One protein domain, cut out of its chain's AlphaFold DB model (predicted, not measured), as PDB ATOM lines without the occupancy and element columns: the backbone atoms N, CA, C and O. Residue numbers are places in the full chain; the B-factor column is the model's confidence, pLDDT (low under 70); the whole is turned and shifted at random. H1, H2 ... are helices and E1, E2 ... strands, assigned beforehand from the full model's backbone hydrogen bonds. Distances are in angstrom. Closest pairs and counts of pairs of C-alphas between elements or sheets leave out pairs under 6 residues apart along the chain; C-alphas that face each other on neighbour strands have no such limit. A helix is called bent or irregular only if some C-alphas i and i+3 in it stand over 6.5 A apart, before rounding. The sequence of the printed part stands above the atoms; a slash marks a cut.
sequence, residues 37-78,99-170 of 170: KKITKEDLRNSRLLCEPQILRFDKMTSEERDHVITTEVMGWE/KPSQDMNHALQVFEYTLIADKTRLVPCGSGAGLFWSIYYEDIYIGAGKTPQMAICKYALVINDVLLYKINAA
ATOM      1  N   LYS A  37     193.232 184.824 143.640       89.62
ATOM      2  CA  LYS A  37     194.290 185.671 144.231       89.62
ATOM      3  C   LYS A  37     193.824 187.074 144.642       89.62
ATOM      4  O   LYS A  37     194.542 187.767 145.357       89.62
ATOM      5  N   LYS A  38     192.657 187.513 144.169       92.31
ATOM      6  CA  LYS A  38     192.077 188.840 144.430       92.31
ATOM      7  C   LYS A  38     190.944 188.810 145.453       92.31
ATOM      8  O   LYS A  38     190.361 189.857 145.720       92.31
ATOM      9  N   ILE A  39     190.605 187.639 145.989       93.81
ATOM     10  CA  ILE A  39     189.583 187.515 147.025       93.81
ATOM     11  C   ILE A  39     190.049 188.251 148.278       93.81
ATOM     12  O   ILE A  39     191.159 188.037 148.772       93.81
ATOM     13  N   THR A  40     189.183 189.127 148.776       94.38
ATOM     14  CA  THR A  40     189.399 189.910 149.987       94.38
ATOM     15  C   THR A  40     188.620 189.333 151.166       94.38
ATOM     16  O   THR A  40     187.702 188.527 151.019       94.38
ATOM     17  N   LYS A  41     188.958 189.815 152.363       95.56
ATOM     18  CA  LYS A  41     188.203 189.553 153.591       95.56
ATOM     19  C   LYS A  41     186.727 189.931 153.481       95.56
ATOM     20  O   LYS A  41     185.876 189.217 153.998       95.56
ATOM     21  N   GLU A  42     186.445 191.054 152.829       95.62
ATOM     22  CA  GLU A  42     185.087 191.575 152.706       95.62
ATOM     23  C   GLU A  42     184.245 190.742 151.739       95.62
ATOM     24  O   GLU A  42     183.100 190.424 152.047       95.62
ATOM     25  N   ASP A  43     184.843 190.290 150.631       95.12
ATOM     26  CA  ASP A  43     184.192 189.339 149.724       95.12
ATOM     27  C   ASP A  43     183.756 188.079 150.485       95.12
ATOM     28  O   ASP A  43     182.610 187.651 150.399       95.12
ATOM     29  N   LEU A  44     184.659 187.524 151.298       95.25
ATOM     30  CA  LEU A  44     184.403 186.300 152.053       95.25
ATOM     31  C   LEU A  44     183.337 186.473 153.132       95.25
ATOM     32  O   LEU A  44     182.536 185.564 153.327       95.25
ATOM     33  N   ARG A  45     183.293 187.617 153.829       94.50
ATOM     34  CA  ARG A  45     182.228 187.897 154.806       94.50
ATOM     35  C   ARG A  45     180.863 187.940 154.135       94.50
ATOM     36  O   ARG A  45     179.934 187.297 154.621       94.50
ATOM     37  N   ASN A  46     180.761 188.656 153.018       94.00
ATOM     38  CA  ASN A  46     179.507 188.810 152.292       94.00
ATOM     39  C   ASN A  46     179.039 187.476 151.705       94.00
ATOM     40  O   ASN A  46     177.930 187.039 152.010       94.00
ATOM     41  N   SER A  47     179.906 186.765 150.981       94.31
ATOM     42  CA  SER A  47     179.578 185.437 150.451       94.31
ATOM     43  C   SER A  47     179.265 184.437 151.555       94.31
ATOM     44  O   SER A  47     178.332 183.651 151.430       94.31
ATOM     45  N   ARG A  48     179.955 184.485 152.702       94.25
ATOM     46  CA  ARG A  48     179.635 183.591 153.819       94.25
ATOM     47  C   ARG A  48     178.216 183.805 154.342       94.25
ATOM     48  O   ARG A  48     177.544 182.816 154.634       94.25
ATOM     49  N   LEU A  49     177.775 185.054 154.471       92.69
ATOM     50  CA  LEU A  49     176.408 185.374 154.884       92.69
ATOM     51  C   LEU A  49     175.390 184.897 153.840       92.69
ATOM     52  O   LEU A  49     174.388 184.283 154.206       92.69
ATOM     53  N   LEU A  50     175.672 185.114 152.553       91.75
ATOM     54  CA  LEU A  50     174.800 184.707 151.447       91.75
ATOM     55  C   LEU A  50     174.697 183.183 151.301       91.75
ATOM     56  O   LEU A  50     173.614 182.663 151.039       91.75
ATOM     57  N   CYS A  51     175.788 182.454 151.541       93.44
ATOM     58  CA  CYS A  51     175.827 180.996 151.467       93.44
ATOM     59  C   CYS A  51     175.236 180.292 152.699       93.44
ATOM     60  O   CYS A  51     175.071 179.074 152.654       93.44
ATOM     61  N   GLU A  52     174.914 180.985 153.801       93.19
ATOM     62  CA  GLU A  52     174.401 180.338 155.025       93.19
ATOM     63  C   GLU A  52     173.191 179.417 154.757       93.19
ATOM     64  O   GLU A  52     173.235 178.257 155.180       93.19
ATOM     65  N   PRO A  53     172.152 179.824 153.997       92.62
ATOM     66  CA  PRO A  53     171.029 178.937 153.690       92.62
ATOM     67  C   PRO A  53     171.447 177.693 152.893       92.62
ATOM     68  O   PRO A  53     170.952 176.593 153.152       92.62
ATOM     69  N   GLN A  54     172.375 177.850 151.943       91.56
ATOM     70  CA  GLN A  54     172.893 176.746 151.134       91.56
ATOM     71  C   GLN A  54     173.707 175.774 151.993       91.56
ATOM     72  O   GLN A  54     173.511 174.567 151.886       91.56
ATOM     73  N   ILE A  55     174.549 176.278 152.898       93.88
ATOM     74  CA  ILE A  55     175.345 175.467 153.829       93.88
ATOM     75  C   ILE A  55     174.435 174.678 154.780       93.88
ATOM     76  O   ILE A  55     174.636 173.477 154.966       93.88
ATOM     77  N   LEU A  56     173.397 175.312 155.335       93.50
ATOM     78  CA  LEU A  56     172.424 174.636 156.201       93.50
ATOM     79  C   LEU A  56     171.635 173.553 155.457       93.50
ATOM     80  O   LEU A  56     171.292 172.523 156.043       93.50
ATOM     81  N   ARG A  57     171.332 173.768 154.172       94.00
ATOM     82  CA  ARG A  57     170.724 172.743 153.315       94.00
ATOM     83  C   ARG A  57     171.713 171.610 153.041       94.00
ATOM     84  O   ARG A  57     171.336 170.451 153.175       94.00
ATOM     85  N   PHE A  58     172.962 171.938 152.721       94.94
ATOM     86  CA  PHE A  58     174.039 170.982 152.458       94.94
ATOM     87  C   PHE A  58     174.288 170.046 153.650       94.94
ATOM     88  O   PHE A  58     174.492 168.845 153.482       94.94
ATOM     89  N   ASP A  59     174.173 170.551 154.880       95.62
ATOM     90  CA  ASP A  59     174.259 169.727 156.092       95.62
ATOM     91  C   ASP A  59     173.150 168.673 156.206       95.62
ATOM     92  O   ASP A  59     173.359 167.627 156.821       95.62
ATOM     93  N   LYS A  60     171.989 168.906 155.592       96.25
ATOM     94  CA  LYS A  60     170.839 167.988 155.627       96.25
ATOM     95  C   LYS A  60     170.820 166.988 154.469       96.25
ATOM     96  O   LYS A  60     170.041 166.044 154.521       96.25
ATOM     97  N   MET A  61     171.654 167.200 153.453       94.81
ATOM     98  CA  MET A  61     171.776 166.322 152.288       94.81
ATOM     99  C   MET A  61     172.435 164.982 152.642       94.81
ATOM    100  O   MET A  61     173.218 164.901 153.596       94.81
ATOM    101  N   THR A  62     172.161 163.942 151.855       95.75
ATOM    102  CA  THR A  62     172.931 162.690 151.914       95.75
ATOM    103  C   THR A  62     174.354 162.911 151.403       95.75
ATOM    104  O   THR A  62     174.657 163.922 150.767       95.75
ATOM    105  N   SER A  63     175.264 161.977 151.677       95.06
ATOM    106  CA  SER A  63     176.638 162.097 151.182       95.06
ATOM    107  C   SER A  63     176.693 162.123 149.651       95.06
ATOM    108  O   SER A  63     177.441 162.911 149.087       95.06
ATOM    109  N   GLU A  64     175.856 161.337 148.974       92.38
ATOM    110  CA  GLU A  64     175.764 161.310 147.510       92.38
ATOM    111  C   GLU A  64     175.290 162.653 146.943       92.38
ATOM    112  O   GLU A  64     175.850 163.144 145.966       92.38
ATOM    113  N   GLU A  65     174.286 163.272 147.567       92.94
ATOM    114  CA  GLU A  65     173.789 164.593 147.174       92.94
ATOM    115  C   GLU A  65     174.855 165.677 147.380       92.94
ATOM    116  O   GLU A  65     175.060 166.523 146.510       92.94
ATOM    117  N   ARG A  66     175.579 165.630 148.505       95.12
ATOM    118  CA  ARG A  66     176.696 166.545 148.785       95.12
ATOM    119  C   ARG A  66     177.813 166.398 147.762       95.12
ATOM    120  O   ARG A  66     178.303 167.395 147.238       95.12
ATOM    121  N   ASP A  67     178.206 165.159 147.482       93.88
ATOM    122  CA  ASP A  67     179.240 164.834 146.504       93.88
ATOM    123  C   ASP A  67     178.835 165.337 145.115       93.88
ATOM    124  O   ASP A  67     179.644 165.954 144.420       93.88
ATOM    125  N   HIS A  68     177.563 165.160 144.744       88.94
ATOM    126  CA  HIS A  68     177.013 165.672 143.494       88.94
ATOM    127  C   HIS A  68     177.088 167.198 143.411       88.94
ATOM    128  O   HIS A  68     177.622 167.709 142.432       88.94
ATOM    129  N   VAL A  69     176.636 167.919 144.443       91.69
ATOM    130  CA  VAL A  69     176.697 169.390 144.502       91.69
ATOM    131  C   VAL A  69     178.129 169.899 144.340       91.69
ATOM    132  O   VAL A  69     178.377 170.803 143.551       91.69
ATOM    133  N   ILE A  70     179.102 169.310 145.037       93.38
ATOM    134  CA  ILE A  70     180.504 169.734 144.904       93.38
ATOM    135  C   ILE A  70     181.037 169.440 143.500       93.38
ATOM    136  O   ILE A  70     181.726 170.270 142.907       93.38
ATOM    137  N   THR A  71     180.688 168.284 142.944       88.75
ATOM    138  CA  THR A  71     181.078 167.894 141.587       88.75
ATOM    139  C   THR A  71     180.568 168.887 140.545       88.75
ATOM    140  O   THR A  71     181.321 169.301 139.667       88.75
ATOM    141  N   THR A  72     179.299 169.279 140.628       83.44
ATOM    142  CA  THR A  72     178.658 170.109 139.606       83.44
ATOM    143  C   THR A  72     178.886 171.596 139.841       83.44
ATOM    144  O   THR A  72     179.313 172.288 138.924       83.44
ATOM    145  N   GLU A  73     178.644 172.091 141.054       86.88
ATOM    146  CA  GLU A  73     178.629 173.529 141.339       86.88
ATOM    147  C   GLU A  73     180.028 174.092 141.585       86.88
ATOM    148  O   GLU A  73     180.316 175.200 141.141       86.88
ATOM    149  N   VAL A  74     180.901 173.352 142.280       90.00
ATOM    150  CA  VAL A  74     182.257 173.824 142.616       90.00
ATOM    151  C   VAL A  74     183.249 173.430 141.535       90.00
ATOM    152  O   VAL A  74     183.992 174.271 141.039       90.00
ATOM    153  N   MET A  75     183.285 172.145 141.179       85.31
ATOM    154  CA  MET A  75     184.269 171.649 140.218       85.31
ATOM    155  C   MET A  75     183.851 171.903 138.762       85.31
ATOM    156  O   MET A  75     184.683 171.779 137.865       85.31
ATOM    157  N   GLY A  76     182.581 172.252 138.514       76.75
ATOM    158  CA  GLY A  76     182.058 172.509 137.170       76.75
ATOM    159  C   GLY A  76     181.916 171.249 136.310       76.75
ATOM    160  O   GLY A  76     181.878 171.334 135.084       76.75
ATOM    161  N   TRP A  77     181.874 170.057 136.913       76.19
ATOM    162  CA  TRP A  77     181.817 168.786 136.186       76.19
ATOM    163  C   TRP A  77     180.359 168.396 135.917       76.19
ATOM    164  O   TRP A  77     179.793 167.519 136.568       76.19
ATOM    165  N   GLU A  78     179.719 169.059 134.955       58.66
ATOM    166  CA  GLU A  78     178.360 168.691 134.531       58.66
ATOM    167  C   GLU A  78     178.272 167.283 133.899       58.66
ATOM    168  O   GLU A  78     179.234 166.812 133.286       58.66
ATOM    169  N   LYS A  99     184.011 161.367 145.731       93.56
ATOM    170  CA  LYS A  99     183.279 161.397 147.002       93.56
ATOM    171  C   LYS A  99     183.875 162.412 147.977       93.56
ATOM    172  O   LYS A  99     184.375 162.005 149.024       93.56
ATOM    173  N   PRO A 100     183.915 163.710 147.637       94.88
ATOM    174  CA  PRO A 100     184.628 164.717 148.422       94.88
ATOM    175  C   PRO A 100     184.081 164.909 149.841       94.88
ATOM    176  O   PRO A 100     184.832 165.323 150.714       94.88
ATOM    177  N   SER A 101     182.817 164.579 150.119       96.69
ATOM    178  CA  SER A 101     182.257 164.646 151.476       96.69
ATOM    179  C   SER A 101     182.639 163.450 152.360       96.69
ATOM    180  O   SER A 101     182.447 163.499 153.577       96.69
ATOM    181  N   GLN A 102     183.202 162.387 151.770       96.00
ATOM    182  CA  GLN A 102     183.464 161.104 152.434       96.00
ATOM    183  C   GLN A 102     184.953 160.729 152.409       96.00
ATOM    184  O   GLN A 102     185.504 160.286 153.415       96.00
ATOM    185  N   ASP A 103     185.621 160.935 151.277       95.12
ATOM    186  CA  ASP A 103     187.013 160.576 151.035       95.12
ATOM    187  C   ASP A 103     187.929 161.800 151.146       95.12
ATOM    188  O   ASP A 103     187.669 162.856 150.569       95.12
ATOM    189  N   MET A 104     189.016 161.652 151.902       95.25
ATOM    190  CA  MET A 104     189.940 162.756 152.152       95.25
ATOM    191  C   MET A 104     190.715 163.170 150.898       95.25
ATOM    192  O   MET A 104     190.909 164.361 150.691       95.25
ATOM    193  N   ASN A 105     191.153 162.230 150.059       92.44
ATOM    194  CA  ASN A 105     191.933 162.573 148.868       92.44
ATOM    195  C   ASN A 105     191.076 163.383 147.893       92.44
ATOM    196  O   ASN A 105     191.528 164.386 147.348       92.44
ATOM    197  N   HIS A 106     189.807 163.004 147.747       94.25
ATOM    198  CA  HIS A 106     188.834 163.771 146.979       94.25
ATOM    199  C   HIS A 106     188.567 165.152 147.583       94.25
ATOM    200  O   HIS A 106     188.543 166.140 146.853       94.25
ATOM    201  N   ALA A 107     188.411 165.250 148.905       95.69
ATOM    202  CA  ALA A 107     188.278 166.544 149.567       95.69
ATOM    203  C   ALA A 107     189.506 167.430 149.314       95.69
ATOM    204  O   ALA A 107     189.357 168.601 148.991       95.69
ATOM    205  N   LEU A 108     190.721 166.883 149.394       93.62
ATOM    206  CA  LEU A 108     191.946 167.640 149.136       93.62
ATOM    207  C   LEU A 108     192.024 168.152 147.694       93.62
ATOM    208  O   LEU A 108     192.415 169.298 147.511       93.62
ATOM    209  N   GLN A 109     191.551 167.396 146.698       92.12
ATOM    210  CA  GLN A 109     191.433 167.902 145.321       92.12
ATOM    211  C   GLN A 109     190.507 169.128 145.237       92.12
ATOM    212  O   GLN A 109     190.837 170.114 144.580       92.12
ATOM    213  N   VAL A 110     189.367 169.106 145.940       94.06
ATOM    214  CA  VAL A 110     188.464 170.272 146.038       94.06
ATOM    215  C   VAL A 110     189.149 171.429 146.757       94.06
ATOM    216  O   VAL A 110     189.005 172.593 146.368       94.06
ATOM    217  N   PHE A 111     189.892 171.119 147.819       94.31
ATOM    218  CA  PHE A 111     190.576 172.126 148.608       94.31
ATOM    219  C   PHE A 111     191.623 172.835 147.765       94.31
ATOM    220  O   PHE A 111     191.557 174.049 147.668       94.31
ATOM    221  N   GLU A 112     192.500 172.097 147.085       92.12
ATOM    222  CA  GLU A 112     193.506 172.628 146.160       92.12
ATOM    223  C   GLU A 112     192.876 173.451 145.037       92.12
ATOM    224  O   GLU A 112     193.360 174.540 144.727       92.12
ATOM    225  N   TYR A 113     191.752 172.987 144.478       90.81
ATOM    226  CA  TYR A 113     191.017 173.735 143.463       90.81
ATOM    227  C   TYR A 113     190.561 175.102 143.992       90.81
ATOM    228  O   TYR A 113     190.631 176.091 143.272       90.81
ATOM    229  N   THR A 114     190.148 175.200 145.253       92.88
ATOM    230  CA  THR A 114     189.607 176.432 145.856       92.88
ATOM    231  C   THR A 114     190.585 177.136 146.806       92.88
ATOM    232  O   THR A 114     190.207 178.077 147.510       92.88
ATOM    233  N   LEU A 115     191.850 176.710 146.855       92.25
ATOM    234  CA  LEU A 115     192.815 177.161 147.855       92.25
ATOM    235  C   LEU A 115     193.387 178.534 147.504       92.25
ATOM    236  O   LEU A 115     194.005 178.722 146.457       92.25
ATOM    237  N   ILE A 116     193.292 179.478 148.440       91.25
ATOM    238  CA  ILE A 116     194.078 180.712 148.388       91.25
ATOM    239  C   ILE A 116     195.345 180.472 149.209       91.25
ATOM    240  O   ILE A 116     195.325 180.544 150.443       91.25
ATOM    241  N   ALA A 117     196.427 180.124 148.511       87.19
ATOM    242  CA  ALA A 117     197.711 179.785 149.121       87.19
ATOM    243  C   ALA A 117     198.166 180.849 150.138       87.19
ATOM    244  O   ALA A 117     197.875 182.037 149.987       87.19
ATOM    245  N   ASP A 118     198.837 180.392 151.198       88.50
ATOM    246  CA  ASP A 118     199.382 181.186 152.315       88.50
ATOM    247  C   ASP A 118     198.361 181.920 153.200       88.50
ATOM    248  O   ASP A 118     198.710 182.429 154.269       88.50
ATOM    249  N   LYS A 119     197.085 181.934 152.807       92.69
ATOM    250  CA  LYS A 119     196.015 182.625 153.530       92.69
ATOM    251  C   LYS A 119     195.012 181.679 154.155       92.69
ATOM    252  O   LYS A 119     194.521 181.957 155.247       92.69
ATOM    253  N   THR A 120     194.720 180.566 153.496       95.31
ATOM    254  CA  THR A 120     193.737 179.603 153.986       95.31
ATOM    255  C   THR A 120     194.384 178.557 154.894       95.31
ATOM    256  O   THR A 120     195.453 178.029 154.590       95.31
ATOM    257  N   ARG A 121     193.733 178.231 156.014       95.94
ATOM    258  CA  ARG A 121     194.189 177.214 156.974       95.94
ATOM    259  C   ARG A 121     193.037 176.311 157.388       95.94
ATOM    260  O   ARG A 121     191.983 176.809 157.772       95.94
ATOM    261  N   LEU A 122     193.265 175.000 157.365       96.81
ATOM    262  CA  LEU A 122     192.380 173.989 157.945       96.81
ATOM    263  C   LEU A 122     192.892 173.639 159.347       96.81
ATOM    264  O   LEU A 122     194.030 173.201 159.500       96.81
ATOM    265  N   VAL A 123     192.064 173.851 160.365       96.94
ATOM    266  CA  VAL A 123     192.453 173.749 161.774       96.94
ATOM    267  C   VAL A 123     191.530 172.766 162.500       96.94
ATOM    268  O   VAL A 123     190.306 172.911 162.408       96.94
ATOM    269  N   PRO A 124     192.070 171.771 163.228       96.75
ATOM    270  CA  PRO A 124     191.277 170.967 164.145       96.75
ATOM    271  C   PRO A 124     190.918 171.796 165.384       96.75
ATOM    272  O   PRO A 124     191.767 172.458 165.981       96.75
ATOM    273  N   CYS A 125     189.657 171.747 165.793       95.38
ATOM    274  CA  CYS A 125     189.113 172.511 166.907       95.38
ATOM    275  C   CYS A 125     188.379 171.586 167.885       95.38
ATOM    276  O   CYS A 125     187.707 170.639 167.482       95.38
ATOM    277  N   GLY A 126     188.485 171.867 169.182       93.19
ATOM    278  CA  GLY A 126     187.771 171.141 170.233       93.19
ATOM    279  C   GLY A 126     186.632 171.972 170.814       93.19
ATOM    280  O   GLY A 126     186.772 173.176 171.006       93.19
ATOM    281  N   SER A 127     185.508 171.329 171.118       90.81
ATOM    282  CA  SER A 127     184.404 171.916 171.884       90.81
ATOM    283  C   SER A 127     183.885 170.923 172.924       90.81
ATOM    284  O   SER A 127     184.240 169.745 172.893       90.81
ATOM    285  N   GLY A 128     182.973 171.366 173.795       88.38
ATOM    286  CA  GLY A 128     182.250 170.464 174.701       88.38
ATOM    287  C   GLY A 128     181.441 169.370 173.985       88.38
ATOM    288  O   GLY A 128     181.113 168.363 174.600       88.38
ATOM    289  N   ALA A 129     181.155 169.532 172.687       87.88
ATOM    290  CA  ALA A 129     180.477 168.538 171.851       87.88
ATOM    291  C   ALA A 129     181.443 167.601 171.093       87.88
ATOM    292  O   ALA A 129     180.990 166.720 170.363       87.88
ATOM    293  N   GLY A 130     182.761 167.786 171.245       93.38
ATOM    294  CA  GLY A 130     183.799 166.977 170.603       93.38
ATOM    295  C   GLY A 130     184.674 167.741 169.606       93.38
ATOM    296  O   GLY A 130     184.667 168.977 169.548       93.38
ATOM    297  N   LEU A 131     185.457 166.970 168.845       94.88
ATOM    298  CA  LEU A 131     186.361 167.447 167.797       94.88
ATOM    299  C   LEU A 131     185.576 167.850 166.542       94.88
ATOM    300  O   LEU A 131     184.680 167.134 166.095       94.88
ATOM    301  N   PHE A 132     185.956 168.973 165.950       96.69
ATOM    302  CA  PHE A 132     185.481 169.439 164.654       96.69
ATOM    303  C   PHE A 132     186.626 170.120 163.902       96.69
ATOM    304  O   PHE A 132     187.719 170.298 164.431       96.69
ATOM    305  N   TRP A 133     186.389 170.485 162.652       97.94
ATOM    306  CA  TRP A 133     187.373 171.120 161.786       97.94
ATOM    307  C   TRP A 133     186.834 172.448 161.301       97.94
ATOM    308  O   TRP A 133     185.653 172.544 160.970       97.94
ATOM    309  N   SER A 134     187.684 173.466 161.271       97.38
ATOM    310  CA  SER A 134     187.338 174.797 160.780       97.38
ATOM    311  C   SER A 134     188.346 175.274 159.753       97.38
ATOM    312  O   SER A 134     189.540 175.005 159.869       97.38
ATOM    313  N   ILE A 135     187.853 175.984 158.746       97.62
ATOM    314  CA  ILE A 135     188.674 176.630 157.733       97.62
ATOM    315  C   ILE A 135     188.611 178.134 157.941       97.62
ATOM    316  O   ILE A 135     187.529 178.727 157.994       97.62
ATOM    317  N   TYR A 136     189.795 178.725 158.041       96.62
ATOM    318  CA  TYR A 136     189.998 180.156 158.169       96.62
ATOM    319  C   TYR A 136     190.686 180.700 156.924       96.62
ATOM    320  O   TYR A 136     191.567 180.044 156.370       96.62
ATOM    321  N   TYR A 137     190.315 181.910 156.524       95.50
ATOM    322  CA  TYR A 137     191.097 182.755 155.632       95.50
ATOM    323  C   TYR A 137     191.702 183.875 156.473       95.50
ATOM    324  O   TYR A 137     190.978 184.737 156.971       95.50
ATOM    325  N   GLU A 138     193.019 183.852 156.652       93.62
ATOM    326  CA  GLU A 138     193.723 184.688 157.621       93.62
ATOM    327  C   GLU A 138     193.087 184.537 159.023       93.62
ATOM    328  O   GLU A 138     193.199 183.476 159.633       93.62
ATOM    329  N   ASP A 139     192.398 185.561 159.525       92.38
ATOM    330  CA  ASP A 139     191.674 185.595 160.803       92.38
ATOM    331  C   ASP A 139     190.148 185.414 160.659       92.38
ATOM    332  O   ASP A 139     189.419 185.443 161.650       92.38
ATOM    333  N   ILE A 140     189.642 185.220 159.440       94.25
ATOM    334  CA  ILE A 140     188.207 185.103 159.161       94.25
ATOM    335  C   ILE A 140     187.783 183.646 159.115       94.25
ATOM    336  O   ILE A 140     188.310 182.853 158.338       94.25
ATOM    337  N   TYR A 141     186.765 183.315 159.904       94.25
ATOM    338  CA  TYR A 141     186.083 182.031 159.842       94.25
ATOM    339  C   TYR A 141     185.263 181.897 158.553       94.25
ATOM    340  O   TYR A 141     184.402 182.734 158.278       94.25
ATOM    341  N   ILE A 142     185.491 180.820 157.797       94.94
ATOM    342  CA  ILE A 142     184.770 180.544 156.547       94.94
ATOM    343  C   ILE A 142     183.805 179.375 156.710       94.94
ATOM    344  O   ILE A 142     182.641 179.469 156.338       94.94
ATOM    345  N   GLY A 143     184.231 178.264 157.300       92.75
ATOM    346  CA  GLY A 143     183.357 177.099 157.416       92.75
ATOM    347  C   GLY A 143     183.857 176.078 158.415       92.75
ATOM    348  O   GLY A 143     185.042 176.047 158.738       92.75
ATOM    349  N   ALA A 144     182.944 175.231 158.885       95.81
ATOM    350  CA  ALA A 144     183.253 174.135 159.788       95.81
ATOM    351  C   ALA A 144     182.472 172.865 159.455       95.81
ATOM    352  O   ALA A 144     181.336 172.896 158.969       95.81
ATOM    353  N   GLY A 145     183.075 171.733 159.800       96.38
ATOM    354  CA  GLY A 145     182.482 170.412 159.677       96.38
ATOM    355  C   GLY A 145     182.921 169.500 160.814       96.38
ATOM    356  O   GLY A 145     183.982 169.684 161.404       96.38
ATOM    357  N   LYS A 146     182.111 168.478 161.113       95.94
ATOM    358  CA  LYS A 146     182.509 167.406 162.046       95.94
ATOM    359  C   LYS A 146     183.716 166.618 161.526       95.94
ATOM    360  O   LYS A 146     184.494 166.086 162.306       95.94
ATOM    361  N   THR A 147     183.867 166.569 160.207       97.12
ATOM    362  CA  THR A 147     185.003 165.976 159.506       97.12
ATOM    363  C   THR A 147     185.720 167.051 158.682       97.12
ATOM    364  O   THR A 147     185.092 168.049 158.302       97.12
ATOM    365  N   PRO A 148     187.016 166.871 158.385       97.56
ATOM    366  CA  PRO A 148     187.757 167.798 157.532       97.56
ATOM    367  C   PRO A 148     187.174 167.861 156.113       97.56
ATOM    368  O   PRO A 148     187.068 168.951 155.563       97.56
ATOM    369  N   GLN A 149     186.689 166.738 155.569       98.19
ATOM    370  CA  GLN A 149     185.989 166.676 154.282       98.19
ATOM    371  C   GLN A 149     184.807 167.648 154.234       98.19
ATOM    372  O   GLN A 149     184.706 168.480 153.338       98.19
ATOM    373  N   MET A 150     183.944 167.609 155.255       98.00
ATOM    374  CA  MET A 150     182.784 168.497 155.332       98.00
ATOM    375  C   MET A 150     183.178 169.966 155.487       98.00
ATOM    376  O   MET A 150     182.518 170.833 154.914       98.00
ATOM    377  N   ALA A 151     184.233 170.258 156.254       98.00
ATOM    378  CA  ALA A 151     184.743 171.621 156.376       98.00
ATOM    379  C   ALA A 151     185.220 172.148 155.012       98.00
ATOM    380  O   ALA A 151     184.833 173.247 154.620       98.00
ATOM    381  N   ILE A 152     185.978 171.332 154.272       98.38
ATOM    382  CA  ILE A 152     186.471 171.646 152.926       98.38
ATOM    383  C   ILE A 152     185.318 171.863 151.945       98.38
ATOM    384  O   ILE A 152     185.292 172.890 151.274       98.38
ATOM    385  N   CYS A 153     184.343 170.953 151.879       98.00
ATOM    386  CA  CYS A 153     183.209 171.088 150.963       98.00
ATOM    387  C   CYS A 153     182.443 172.399 151.195       98.00
ATOM    388  O   CYS A 153     182.150 173.121 150.247       98.00
ATOM    389  N   LYS A 154     182.162 172.753 152.455       97.81
ATOM    390  CA  LYS A 154     181.466 174.010 152.780       97.81
ATOM    391  C   LYS A 154     182.302 175.244 152.468       97.81
ATOM    392  O   LYS A 154     181.763 176.223 151.966       97.81
ATOM    393  N   TYR A 155     183.602 175.202 152.759       97.50
ATOM    394  CA  TYR A 155     184.532 176.254 152.351       97.50
ATOM    395  C   TYR A 155     184.484 176.465 150.837       97.50
ATOM    396  O   TYR A 155     184.367 177.599 150.379       97.50
ATOM    397  N   ALA A 156     184.500 175.376 150.072       96.94
ATOM    398  CA  ALA A 156     184.507 175.426 148.622       96.94
ATOM    399  C   ALA A 156     183.238 176.077 148.047       96.94
ATOM    400  O   ALA A 156     183.348 176.852 147.104       96.94
ATOM    401  N   LEU A 157     182.066 175.851 148.658       96.19
ATOM    402  CA  LEU A 157     180.828 176.555 148.292       96.19
ATOM    403  C   LEU A 157     180.965 178.077 148.454       96.19
ATOM    404  O   LEU A 157     180.612 178.824 147.546       96.19
ATOM    405  N   VAL A 158     181.529 178.536 149.577       96.62
ATOM    406  CA  VAL A 158     181.722 179.973 149.845       96.62
ATOM    407  C   VAL A 158     182.719 180.591 148.866       96.62
ATOM    408  O   VAL A 158     182.476 181.673 148.343       96.62
ATOM    409  N   ILE A 159     183.842 179.916 148.599       95.69
ATOM    410  CA  ILE A 159     184.825 180.407 147.624       95.69
ATOM    411  C   ILE A 159     184.227 180.465 146.220       95.69
ATOM    412  O   ILE A 159     184.463 181.434 145.500       95.69
ATOM    413  N   ASN A 160     183.455 179.451 145.837       93.31
ATOM    414  CA  ASN A 160     182.824 179.403 144.530       93.31
ATOM    415  C   ASN A 160     181.823 180.549 144.335       93.31
ATOM    416  O   ASN A 160     181.845 181.186 143.288       93.31
ATOM    417  N   ASP A 161     181.023 180.881 145.351       93.12
ATOM    418  CA  ASP A 161     180.128 182.046 145.314       93.12
ATOM    419  C   ASP A 161     180.895 183.354 145.044       93.12
ATOM    420  O   ASP A 161     180.557 184.096 144.116       93.12
ATOM    421  N   VAL A 162     182.005 183.590 145.760       93.62
ATOM    422  CA  VAL A 162     182.867 184.763 145.517       93.62
ATOM    423  C   VAL A 162     183.400 184.773 144.081       93.62
ATOM    424  O   VAL A 162     183.429 185.821 143.430       93.62
ATOM    425  N   LEU A 163     183.870 183.622 143.590       90.00
ATOM    426  CA  LEU A 163     184.436 183.497 142.248       90.00
ATOM    427  C   LEU A 163     183.388 183.792 141.176       90.00
ATOM    428  O   LEU A 163     183.656 184.599 140.288       90.00
ATOM    429  N   LEU A 164     182.198 183.198 141.282       86.62
ATOM    430  CA  LEU A 164     181.102 183.418 140.342       86.62
ATOM    431  C   LEU A 164     180.661 184.882 140.336       86.62
ATOM    432  O   LEU A 164     180.497 185.461 139.264       86.62
ATOM    433  N   TYR A 165     180.548 185.516 141.507       86.12
ATOM    434  CA  TYR A 165     180.243 186.943 141.589       86.12
ATOM    435  C   TYR A 165     181.297 187.796 140.867       86.12
ATOM    436  O   TYR A 165     180.954 188.645 140.046       86.12
ATOM    437  N   LYS A 166     182.592 187.548 141.113       83.44
ATOM    438  CA  LYS A 166     183.679 188.314 140.480       83.44
ATOM    439  C   LYS A 166     183.805 188.068 138.979       83.44
ATOM    440  O   LYS A 166     184.178 188.993 138.263       83.44
ATOM    441  N   ILE A 167     183.534 186.852 138.511       81.50
ATOM    442  CA  ILE A 167     183.564 186.516 137.083       81.50
ATOM    443  C   ILE A 167     182.392 187.183 136.356       81.50
ATOM    444  O   ILE A 167     182.603 187.753 135.294       81.50
ATOM    445  N   ASN A 168     181.189 187.169 136.937       75.56
ATOM    446  CA  ASN A 168     179.989 187.739 136.315       75.56
ATOM    447  C   ASN A 168     179.917 189.274 136.388       75.56
ATOM    448  O   ASN A 168     179.168 189.886 135.633       75.56
ATOM    449  N   ALA A 169     180.653 189.898 137.311       73.69
ATOM    450  CA  ALA A 169     180.739 191.354 137.439       73.69
ATOM    451  C   ALA A 169     181.838 191.997 136.565       73.69
ATOM    452  O   ALA A 169     181.991 193.220 136.604       73.69
ATOM    453  N   ALA A 170     182.626 191.192 135.844       58.72
ATOM    454  CA  ALA A 170     183.736 191.627 134.991       58.72
ATOM    455  C   ALA A 170     183.320 191.768 133.524       58.72
ATOM    456  O   ALA A 170     183.871 192.682 132.869       58.72
TER     457      ALA A 170
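Overview. This is residues 37 to 78 and 99 to 170 of the 170 residues of the protein "Phage_ABA_S domain-containing protein" of Paenibacillus odorifer (UniProt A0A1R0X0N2). One long helix, H4, runs through the middle, and the other parts ring it: H3, H2 and the sharply bent H1 round its sides, and a twisted three-stranded sheet, E1 E2 E3, packed by E3 and E2 on its first half. The printed part has 114 residues, with four named helices and three named strands in the order H1 H2 H3 E1 E2 E3 H4. The sheet runs E1, E2, E3, antiparallel throughout, and the class is mixed, helices and strands. The whole is compact, with a radius of gyration of the C-alphas of 13.3 A and spans of 42 by 34 by 26 A.

Along the chain. H1, residues 41 to 60, was assigned as one helix by its hydrogen bonds but is bent, with C-alphas 50 and 53 7.2 A apart. Its arm H1a, residues 41 to 50, begins at C-alpha 41 (188.203, 189.553, 153.591) and is 14.4 A long; H1b, residues 53 to 60, is 11.1 A long. H2 is residues 63 to 74, 15.6 A, and H3 is residues 104 to 114, 15.1 A. E1, residues 120 to 127, begins at C-alpha 120 (193.737, 179.603, 153.986) and is 21.6 A long; E2, residues 130 to 137, is 22.9 A, and E3, residues 140 to 145, is 15.8 A. H4, residues 148 to 168, is 30.1 A long and ends at C-alpha 168 (179.989, 187.739, 136.315).

Arrangement. H4 is the hub. It touches H3, the same way at a shallow tilt of 23 degrees, with C-alphas of Ala 107 and Gln 149 closest at 5.2 A. With residues 153 to 160 alone it touches residues 70 to 74 of H2, closest at Val 74 and Asn 160, 5.9 A between C-alphas. With residues 158 to 162 alone it touches H1a, about perpendicular at 77 degrees, closest at the C-alphas of Arg 48 and Val 158, 5.8 A. H1b is close to H4 but not clearly touching. H4 is on the strongly twisted sheet at a height of 8.8 A; its closest C-alphas to E3 are Ala 151 and Gly 145, 4.2 A. E1, E2 and E3 form a meander, each strand the antiparallel neighbour of the one before; N 123 and O 134 are 2.8 A apart, and N 135 and O 143 are 2.8 A apart, both within hydrogen-bond range. Every O i to N i+4 pair is within range in H1a, H2, H3 and H4, and 3 of 4 in H1b.

Size, cuts and confidence. The farthest C-alphas, of Gly 128 and Ala 170, are 45.0 A apart. Residues 79 to 98 are not printed, and C-alphas 78 and 99 are 15.3 A apart across this cut. The links printed whole between named elements are tight. The mean pLDDT of the printed part is 92.3; residues 78 and 170 are under 70.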